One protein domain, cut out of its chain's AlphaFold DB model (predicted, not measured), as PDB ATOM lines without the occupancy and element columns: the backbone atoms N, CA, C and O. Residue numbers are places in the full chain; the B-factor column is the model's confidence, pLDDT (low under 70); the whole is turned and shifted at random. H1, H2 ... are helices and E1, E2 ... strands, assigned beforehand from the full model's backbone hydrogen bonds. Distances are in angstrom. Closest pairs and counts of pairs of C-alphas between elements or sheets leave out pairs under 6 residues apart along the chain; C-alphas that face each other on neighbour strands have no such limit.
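Overview. This is residues 250 to 321 of the 374 residues of the protein "Predicted protein" of Laccaria bicolor (strain S238N-H82 / ATCC MYA-4686) (UniProt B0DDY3). What is the shape? With little regular structure, helix H1 packs over a small hairpin, E1 and E2, with short H2 at one end and the long loop of residues 286 to 316 at the other. What is printed? The printed part has 72 residues, in order H1, H2, E1, E2, of mixed class; the sheet is antiparallel. How large? It is compact, with radius of gyration of the C-alphas 11.9 A, spanning 36 by 26 by 21 A.

Along the chain. Where is H1? H1, residues 258 to 268, runs 15.2 A from C-alpha 258 at (113.945, 152.588, 98.766). What follows? H2 is residues 277 to 281, 7.5 A; E1 is 282 to 285, 9.9 A; E2 is 317 to 320, 10.0 A, ending at C-alpha 320 at (126.558, 152.837, 90.923).

Arrangement. How do the strands pair? E1 and E2 form an antiparallel hairpin at 154 degrees, with N 283 and O 319 within hydrogen-bond range at 2.8 A. Where is H1? Its closest C-alphas to E1 are Lys 262 and Leu 284, 6.5 A. H1 and H2 are close but not clearly touching, closest C-alphas Ala 263 and His 279, 7.5 A. And the helix backbones? Every O i to N i+4 pair is within range in H1; H2 has 0 of 1, but 2 of 2 O i to N i+3.

Size, cuts and confidence. How far does it reach? The farthest C-alphas, Asn 275 and Asp 305, are 36.3 A apart; the printed part has no cut, and the E1 to E2 link is long. Where is confidence low? Residues 272 to 279 and 321 are under 70.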
ATOM      1  N   LEU A 250     113.904 143.034 108.407       84.56
ATOM      2  CA  LEU A 250     113.980 143.569 109.773       84.56
ATOM      3  C   LEU A 250     115.242 144.405 110.065       84.56
ATOM      4  O   LEU A 250     115.263 145.106 111.075       84.56
ATOM      5  N   SER A 251     116.290 144.352 109.229       84.06
ATOM      6  CA  SER A 251     117.449 145.262 109.343       84.06
ATOM      7  C   SER A 251     117.288 146.562 108.544       84.06
ATOM      8  O   SER A 251     118.128 147.453 108.660       84.06
ATOM      9  N   ILE A 252     116.209 146.702 107.768       88.38
ATOM     10  CA  ILE A 252     115.888 147.930 107.036       88.38
ATOM     11  C   ILE A 252     115.193 148.899 107.996       88.38
ATOM     12  O   ILE A 252     114.149 148.583 108.568       88.38
ATOM     13  N   ALA A 253     115.754 150.093 108.175       85.62
ATOM     14  CA  ALA A 253     115.192 151.082 109.088       85.62
ATOM     15  C   ALA A 253     113.838 151.640 108.587       85.62
ATOM     16  O   ALA A 253     113.694 151.935 107.397       85.62
ATOM     17  N   PRO A 254     112.858 151.890 109.478       89.94
ATOM     18  CA  PRO A 254     111.735 152.774 109.177       89.94
ATOM     19  C   PRO A 254     112.243 154.139 108.664       89.94
ATOM     20  O   PRO A 254     113.230 154.647 109.203       89.94
ATOM     21  N   PRO A 255     111.602 154.762 107.657       90.12
ATOM     22  CA  PRO A 255     110.243 154.502 107.170       90.12
ATOM     23  C   PRO A 255     110.106 153.431 106.066       90.12
ATOM     24  O   PRO A 255     109.101 153.445 105.363       90.12
ATOM     25  N   HIS A 256     111.060 152.502 105.911       92.50
ATOM     26  CA  HIS A 256     110.983 151.403 104.933       92.50
ATOM     27  C   HIS A 256     110.816 151.889 103.480       92.50
ATOM     28  O   HIS A 256     110.039 151.340 102.706       92.50
ATOM     29  N   THR A 257     111.547 152.934 103.093       94.81
ATOM     30  CA  THR A 257     111.617 153.395 101.698       94.81
ATOM     31  C   THR A 257     112.795 152.782 100.943       94.81
ATOM     32  O   THR A 257     113.738 152.270 101.558       94.81
ATOM     33  N   ALA A 258     112.804 152.918  99.617       93.50
ATOM     34  CA  ALA A 258     113.945 152.588  98.766       93.50
ATOM     35  C   ALA A 258     115.257 153.239  99.246       93.50
ATOM     36  O   ALA A 258     116.297 152.590  99.210       93.50
ATOM     37  N   GLY A 259     115.218 154.459  99.796       91.19
ATOM     38  CA  GLY A 259     116.392 155.101 100.401       91.19
ATOM     39  C   GLY A 259     116.909 154.366 101.647       91.19
ATOM     40  O   GLY A 259     118.113 154.181 101.804       91.19
ATOM     41  N   SER A 260     116.009 153.878 102.509       90.56
ATOM     42  CA  SER A 260     116.390 153.079 103.687       90.56
ATOM     43  C   SER A 260     116.891 151.672 103.330       90.56
ATOM     44  O   SER A 260     117.809 151.172 103.980       90.56
ATOM     45  N   LEU A 261     116.354 151.063 102.264       91.31
ATOM     46  CA  LEU A 261     116.873 149.816 101.699       91.31
ATOM     47  C   LEU A 261     118.265 150.044 101.094       91.31
ATOM     48  O   LEU A 261     119.203 149.372 101.503       91.31
ATOM     49  N   LYS A 262     118.429 151.040 100.215       90.44
ATOM     50  CA  LYS A 262     119.707 151.442  99.597       90.44
ATOM     51  C   LYS A 262     120.813 151.659 100.635       90.44
ATOM     52  O   LYS A 262     121.902 151.109 100.483       90.44
ATOM     53  N   ALA A 263     120.516 152.382 101.717       87.12
ATOM     54  CA  ALA A 263     121.441 152.573 102.833       87.12
ATOM     55  C   ALA A 263     121.798 151.254 103.549       87.12
ATOM     56  O   ALA A 263     122.954 151.059 103.923       87.12
ATOM     57  N   CYS A 264     120.836 150.337 103.707       87.88
ATOM     58  CA  CYS A 264     121.061 149.008 104.279       87.88
ATOM     59  C   CYS A 264     121.953 148.138 103.373       87.88
ATOM     60  O   CYS A 264     122.936 147.588 103.865       87.88
ATOM     61  N   ILE A 265     121.697 148.087 102.054       86.12
ATOM     62  CA  ILE A 265     122.553 147.354 101.097       86.12
ATOM     63  C   ILE A 265     123.982 147.900 101.148       86.12
ATOM     64  O   ILE A 265     124.934 147.148 101.341       86.12
ATOM     65  N   ALA A 266     124.137 149.223 101.049       83.62
ATOM     66  CA  ALA A 266     125.446 149.861 101.063       83.62
ATOM     67  C   ALA A 266     126.208 149.647 102.388       83.62
ATOM     68  O   ALA A 266     127.437 149.662 102.386       83.62
ATOM     69  N   GLN A 267     125.508 149.446 103.510       82.12
ATOM     70  CA  GLN A 267     126.130 149.104 104.792       82.12
ATOM     71  C   GLN A 267     126.533 147.623 104.883       82.12
ATOM     72  O   GLN A 267     127.559 147.326 105.487       82.12
ATOM     73  N   VAL A 268     125.745 146.704 104.318       79.06
ATOM     74  CA  VAL A 268     126.030 145.255 104.341       79.06
ATOM     75  C   VAL A 268     127.180 144.889 103.397       79.06
ATOM     76  O   VAL A 268     128.024 144.076 103.758       79.06
ATOM     77  N   GLU A 269     127.258 145.533 102.234       80.06
ATOM     78  CA  GLU A 269     128.312 145.329 101.226       80.06
ATOM     79  C   GLU A 269     129.580 146.190 101.487       80.06
ATOM     80  O   GLU A 269     130.394 146.389 100.589       80.06
ATOM     81  N   ASP A 270     129.735 146.762 102.695       76.62
ATOM     82  CA  ASP A 270     130.836 147.662 103.115       76.62
ATOM     83  C   ASP A 270     131.094 148.885 102.186       76.62
ATOM     84  O   ASP A 270     132.132 149.552 102.249       76.62
ATOM     85  N   LEU A 271     130.115 149.259 101.353       70.62
ATOM     86  CA  LEU A 271     130.180 150.406 100.433       70.62
ATOM     87  C   LEU A 271     130.058 151.767 101.155       70.62
ATOM     88  O   LEU A 271     130.397 152.812 100.588       70.62
ATOM     89  N   VAL A 272     129.583 151.780 102.407       61.25
ATOM     90  CA  VAL A 272     129.509 152.974 103.271       61.25
ATOM     91  C   VAL A 272     130.881 153.286 103.879       61.25
ATOM     92  O   VAL A 272     131.157 153.067 105.058       61.25
ATOM     93  N   ILE A 273     131.744 153.901 103.070       56.25
ATOM     94  CA  ILE A 273     132.908 154.632 103.582       56.25
ATOM     95  C   ILE A 273     132.394 155.882 104.337       56.25
ATOM     96  O   ILE A 273     131.576 156.633 103.790       56.25
ATOM     97  N   PRO A 274     132.852 156.165 105.575       42.41
ATOM     98  CA  PRO A 274     132.452 157.368 106.306       42.41
ATOM     99  C   PRO A 274     132.707 158.661 105.514       42.41
ATOM    100  O   PRO A 274     133.755 158.825 104.893       42.41
ATOM    101  N   ASN A 275     131.746 159.591 105.558       48.41
ATOM    102  CA  ASN A 275     131.716 160.864 104.814       48.41
ATOM    103  C   ASN A 275     131.665 160.760 103.271       48.41
ATOM    104  O   ASN A 275     131.729 161.789 102.594       48.41
ATOM    105  N   HIS A 276     131.536 159.568 102.678       54.34
ATOM    106  CA  HIS A 276     131.667 159.415 101.227       54.34
ATOM    107  C   HIS A 276     130.388 159.775 100.452       54.34
ATOM    108  O   HIS A 276     129.290 159.318 100.761       54.34
ATOM    109  N   ARG A 277     130.532 160.551  99.368       58.91
ATOM    110  CA  ARG A 277     129.408 161.026  98.530       58.91
ATOM    111  C   ARG A 277     128.711 159.927  97.704       58.91
ATOM    112  O   ARG A 277     127.740 160.233  97.017       58.91
ATOM    113  N   LEU A 278     129.185 158.677  97.750       61.22
ATOM    114  CA  LEU A 278     128.753 157.595  96.849       61.22
ATOM    115  C   LEU A 278     127.262 157.250  96.949       61.22
ATOM    116  O   LEU A 278     126.663 156.971  95.919       61.22
ATOM    117  N   HIS A 279     126.628 157.387  98.119       69.62
ATOM    118  CA  HIS A 279     125.179 157.168  98.265       69.62
ATOM    119  C   HIS A 279     124.334 158.056  97.324       69.62
ATOM    120  O   HIS A 279     123.244 157.662  96.923       69.62
ATOM    121  N   LYS A 280     124.827 159.238  96.920       74.12
ATOM    122  CA  LYS A 280     124.126 160.101  95.949       74.12
ATOM    123  C   LYS A 280     124.187 159.564  94.508       74.12
ATOM    124  O   LYS A 280     123.346 159.929  93.695       74.12
ATOM    125  N   TYR A 281     125.177 158.731  94.195       76.00
ATOM    126  CA  TYR A 281     125.368 158.117  92.877       76.00
ATOM    127  C   TYR A 281     124.880 156.661  92.837       76.00
ATOM    128  O   TYR A 281     124.993 156.004  91.809       76.00
ATOM    129  N   MET A 282     124.342 156.151  93.947       81.25
ATOM    130  CA  MET A 282     123.705 154.842  94.013       81.25
ATOM    131  C   MET A 282     122.247 154.948  93.565       81.25
ATOM    132  O   MET A 282     121.432 155.634  94.188       81.25
ATOM    133  N   GLU A 283     121.915 154.231  92.503       88.00
ATOM    134  CA  GLU A 283     120.568 154.079  91.964       88.00
ATOM    135  C   GLU A 283     120.045 152.688  92.338       88.00
ATOM    136  O   GLU A 283     120.767 151.699  92.235       88.00
ATOM    137  N   LEU A 284     118.811 152.617  92.837       89.31
ATOM    138  CA  LEU A 284     118.173 151.363  93.234       89.31
ATOM    139  C   LEU A 284     117.037 151.088  92.255       89.31
ATOM    140  O   LEU A 284     116.157 151.929  92.110       89.31
ATOM    141  N   PHE A 285     117.056 149.945  91.589       88.75
ATOM    142  CA  PHE A 285     116.038 149.519  90.637       88.75
ATOM    143  C   PHE A 285     115.166 148.444  91.287       88.75
ATOM    144  O   PHE A 285     115.680 147.608  92.032       88.75
ATOM    145  N   GLN A 286     113.856 148.484  91.030       90.44
ATOM    146  CA  GLN A 286     112.894 147.557  91.634       90.44
ATOM    147  C   GLN A 286     113.217 146.093  91.288       90.44
ATOM    148  O   GLN A 286     113.081 145.224  92.147       90.44
ATOM    149  N   ASP A 287     113.673 145.854  90.059       85.81
ATOM    150  CA  ASP A 287     113.999 144.541  89.505       85.81
ATOM    151  C   ASP A 287     115.056 144.650  88.374       85.81
ATOM    152  O   ASP A 287     115.524 145.743  88.035       85.81
ATOM    153  N   ILE A 288     115.443 143.518  87.771       79.69
ATOM    154  CA  ILE A 288     116.432 143.444  86.669       79.69
ATOM    155  C   ILE A 288     115.903 144.050  85.352       79.69
ATOM    156  O   ILE A 288     116.687 144.428  84.481       79.69
ATOM    157  N   ASN A 289     114.586 144.159  85.188       79.19
ATOM    158  CA  ASN A 289     113.922 144.651  83.977       79.19
ATOM    159  C   ASN A 289     113.534 146.140  84.080       79.19
ATOM    160  O   ASN A 289     113.009 146.717  83.126       79.19
ATOM    161  N   SER A 290     113.777 146.762  85.235       83.69
ATOM    162  CA  SER A 290     113.284 148.084  85.591       83.69
ATOM    163  C   SER A 290     113.907 149.202  84.755       83.69
ATOM    164  O   SER A 290     115.086 149.536  84.869       83.69
ATOM    165  N   ASP A 291     113.054 149.877  83.985       80.56
ATOM    166  CA  ASP A 291     113.397 151.071  83.207       80.56
ATOM    167  C   ASP A 291     113.779 152.287  84.089       80.56
ATOM    168  O   ASP A 291     114.394 153.239  83.602       80.56
ATOM    169  N   ALA A 292     113.408 152.329  85.370       88.38
ATOM    170  CA  ALA A 292     113.627 153.495  86.227       88.38
ATOM    171  C   ALA A 292     114.166 153.115  87.607       88.38
ATOM    172  O   ALA A 292     113.738 152.131  88.207       88.38
ATOM    173  N   ALA A 293     115.081 153.941  88.118       89.94
ATOM    174  CA  ALA A 293     115.497 153.877  89.507       89.94
ATOM    175  C   ALA A 293     114.370 154.399  90.411       89.94
ATOM    176  O   ALA A 293     113.750 155.425  90.120       89.94
ATOM    177  N   MET A 294     114.143 153.710  91.525       92.69
ATOM    178  CA  MET A 294     113.264 154.135  92.608       92.69
ATOM    179  C   MET A 294     113.808 155.419  93.248       92.69
ATOM    180  O   MET A 294     115.016 155.556  93.481       92.69
ATOM    181  N   SER A 295     112.917 156.350  93.582       94.12
ATOM    182  CA  SER A 295     113.261 157.511  94.400       94.12
ATOM    183  C   SER A 295     113.495 157.071  95.845       94.12
ATOM    184  O   SER A 295     112.789 156.210  96.364       94.12
ATOM    185  N   ASP A 296     114.429 157.712  96.554       93.50
ATOM    186  CA  ASP A 296     114.718 157.407  97.967       93.50
ATOM    187  C   ASP A 296     113.486 157.578  98.891       93.50
ATOM    188  O   ASP A 296     113.467 157.055 100.011       93.50
ATOM    189  N   SER A 297     112.455 158.287  98.414       95.12
ATOM    190  CA  SER A 297     111.144 158.482  99.046       95.12
ATOM    191  C   SER A 297     110.164 157.315  98.910       95.12
ATOM    192  O   SER A 297     109.169 157.295  99.633       95.12
ATOM    193  N   ASP A 298     110.381 156.392  97.973       95.88
ATOM    194  CA  ASP A 298     109.352 155.435  97.563       95.88
ATOM    195  C   ASP A 298     109.179 154.352  98.628       95.88
ATOM    196  O   ASP A 298     110.139 153.679  99.004       95.88
ATOM    197  N   VAL A 299     107.961 154.221  99.156       95.19
ATOM    198  CA  VAL A 299     107.642 153.342 100.292       95.19
ATOM    199  C   VAL A 299     107.568 151.889  99.832       95.19
ATOM    200  O   VAL A 299     106.819 151.565  98.912       95.19
ATOM    201  N   ILE A 300     108.308 151.007 100.505       92.19
ATOM    202  CA  ILE A 300     108.362 149.577 100.210       92.19
ATOM    203  C   ILE A 300     107.645 148.791 101.313       92.19
ATOM    204  O   ILE A 300     108.071 148.732 102.468       92.19
ATOM    205  N   SER A 301     106.552 148.136 100.934       91.12
ATOM    206  CA  SER A 301     105.728 147.331 101.834       91.12
ATOM    207  C   SER A 301     106.313 145.929 102.042       91.12
ATOM    208  O   SER A 301     105.733 144.956 101.581       91.12
ATOM    209  N   PHE A 302     107.408 145.786 102.797       86.38
ATOM    210  CA  PHE A 302     108.041 144.486 103.141       86.38
ATOM    211  C   PHE A 302     107.156 143.489 103.938       86.38
ATOM    212  O   PHE A 302     107.659 142.510 104.486       86.38
ATOM    213  N   GLN A 303     105.855 143.760 104.061       83.56
ATOM    214  CA  GLN A 303     104.836 142.919 104.696       83.56
ATOM    215  C   GLN A 303     103.785 142.396 103.695       83.56
ATOM    216  O   GLN A 303     102.859 141.707 104.114       83.56
ATOM    217  N   SER A 304     103.880 142.729 102.400       83.25
ATOM    218  CA  SER A 304     103.090 142.075 101.348       83.25
ATOM    219  C   SER A 304     103.752 140.773 100.891       83.25
ATOM    220  O   SER A 304     104.968 140.627 100.958       83.25
ATOM    221  N   ASP A 305     102.968 139.867 100.304       82.19
ATOM    222  CA  ASP A 305     103.477 138.667  99.614       82.19
ATOM    223  C   ASP A 305     104.116 138.988  98.242       82.19
ATOM    224  O   ASP A 305     104.347 138.109  97.413       82.19
ATOM    225  N   THR A 306     104.325 140.272  97.936       85.81
ATOM    226  CA  THR A 306     104.856 140.767  96.660       85.81
ATOM    227  C   THR A 306     105.478 142.139  96.907       85.81
ATOM    228  O   THR A 306     104.780 143.158  96.910       85.81
ATOM    229  N   TYR A 307     106.780 142.158  97.183       87.50
ATOM    230  CA  TYR A 307     107.584 143.373  97.334       87.50
ATOM    231  C   TYR A 307     108.836 143.268  96.441       87.50
ATOM    232  O   TYR A 307     109.234 142.156  96.099       87.50
ATOM    233  N   PRO A 308     109.469 144.386  96.038       88.00
ATOM    234  CA  PRO A 308     110.680 144.366  95.214       88.00
ATOM    235  C   PRO A 308     111.754 143.428  95.784       88.00
ATOM    236  O   PRO A 308     112.185 143.602  96.926       88.00
ATOM    237  N   GLY A 309     112.188 142.433  95.003       85.44
ATOM    238  CA  GLY A 309     113.168 141.435  95.443       85.44
ATOM    239  C   GLY A 309     112.654 140.407  96.459       85.44
ATOM    240  O   GLY A 309     113.455 139.849  97.207       85.44
ATOM    241  N   SER A 310     111.340 140.154  96.523       82.94
ATOM    242  CA  SER A 310     110.785 139.007  97.262       82.94
ATOM    243  C   SER A 310     110.964 137.668  96.531       82.94
ATOM    244  O   SER A 310     110.884 136.623  97.172       82.94
ATOM    245  N   ASP A 311     111.197 137.694  95.214       81.44
ATOM    246  CA  ASP A 311     111.578 136.529  94.408       81.44
ATOM    247  C   ASP A 311     113.088 136.533  94.106       81.44
ATOM    248  O   ASP A 311     113.705 137.585  93.947       81.44
ATOM    249  N   GLU A 312     113.679 135.343  94.002       73.31
ATOM    250  CA  GLU A 312     115.089 135.161  93.635       73.31
ATOM    251  C   GLU A 312     115.320 135.310  92.121       73.31
ATOM    252  O   GLU A 312     116.428 135.638  91.697       73.31
ATOM    253  N   GLY A 313     114.275 135.117  91.307       74.31
ATOM    254  CA  GLY A 313     114.296 135.369  89.866       74.31
ATOM    255  C   GLY A 313     114.178 136.847  89.471       74.31
ATOM    256  O   GLY A 313     114.556 137.186  88.348       74.31
ATOM    257  N   ASP A 314     113.703 137.713  90.374       79.81
ATOM    258  CA  ASP A 314     113.448 139.141  90.121       79.81
ATOM    259  C   ASP A 314     113.965 140.043  91.280       79.81
ATOM    260  O   ASP A 314     113.190 140.687  91.995       79.81
ATOM    261  N   PRO A 315     115.293 140.060  91.534       85.44
ATOM    262  CA  PRO A 315     115.899 140.782  92.652       85.44
ATOM    263  C   PRO A 315     116.006 142.296  92.414       85.44
ATOM    264  O   PRO A 315     116.296 142.753  91.308       85.44
ATOM    265  N   VAL A 316     115.901 143.071  93.500       86.88
ATOM    266  CA  VAL A 316     116.263 144.501  93.536       86.88
ATOM    267  C   VAL A 316     117.729 144.684  93.146       86.88
ATOM    268  O   VAL A 316     118.610 144.037  93.716       86.88
ATOM    269  N   VAL A 317     118.006 145.615  92.231       87.00
ATOM    270  CA  VAL A 317     119.367 145.872  91.735       87.00
ATOM    271  C   VAL A 317     119.895 147.208  92.255       87.00
ATOM    272  O   VAL A 317     119.277 148.254  92.059       87.00
ATOM    273  N   LEU A 318     121.076 147.193  92.877       85.94
ATOM    274  CA  LEU A 318     121.825 148.396  93.244       85.94
ATOM    275  C   LEU A 318     122.892 148.690  92.178       85.94
ATOM    276  O   LEU A 318     123.820 147.906  91.989       85.94
ATOM    277  N   VAL A 319     122.787 149.837  91.509       81.25
ATOM    278  CA  VAL A 319     123.719 150.293  90.465       81.25
ATOM    279  C   VAL A 319     124.473 151.529  90.955       81.25
ATOM    280  O   VAL A 319     123.896 152.409  91.591       81.25
ATOM    281  N   ASN A 320     125.769 151.632  90.650       75.75
ATOM    282  CA  ASN A 320     126.558 152.837  90.923       75.75
ATOM    283  C   ASN A 320     126.752 153.660  89.637       75.75
ATOM    284  O   ASN A 320     127.536 153.294  88.761       75.75
ATOM    285  N   ALA A 321     126.064 154.796  89.539       63.84
ATOM    286  CA  ALA A 321     125.997 155.652  88.355       63.84
ATOM    287  C   ALA A 321     127.277 156.471  88.066       63.84
ATOM    288  O   ALA A 321     127.314 157.239  87.102       63.84
TER     289      ALA A 321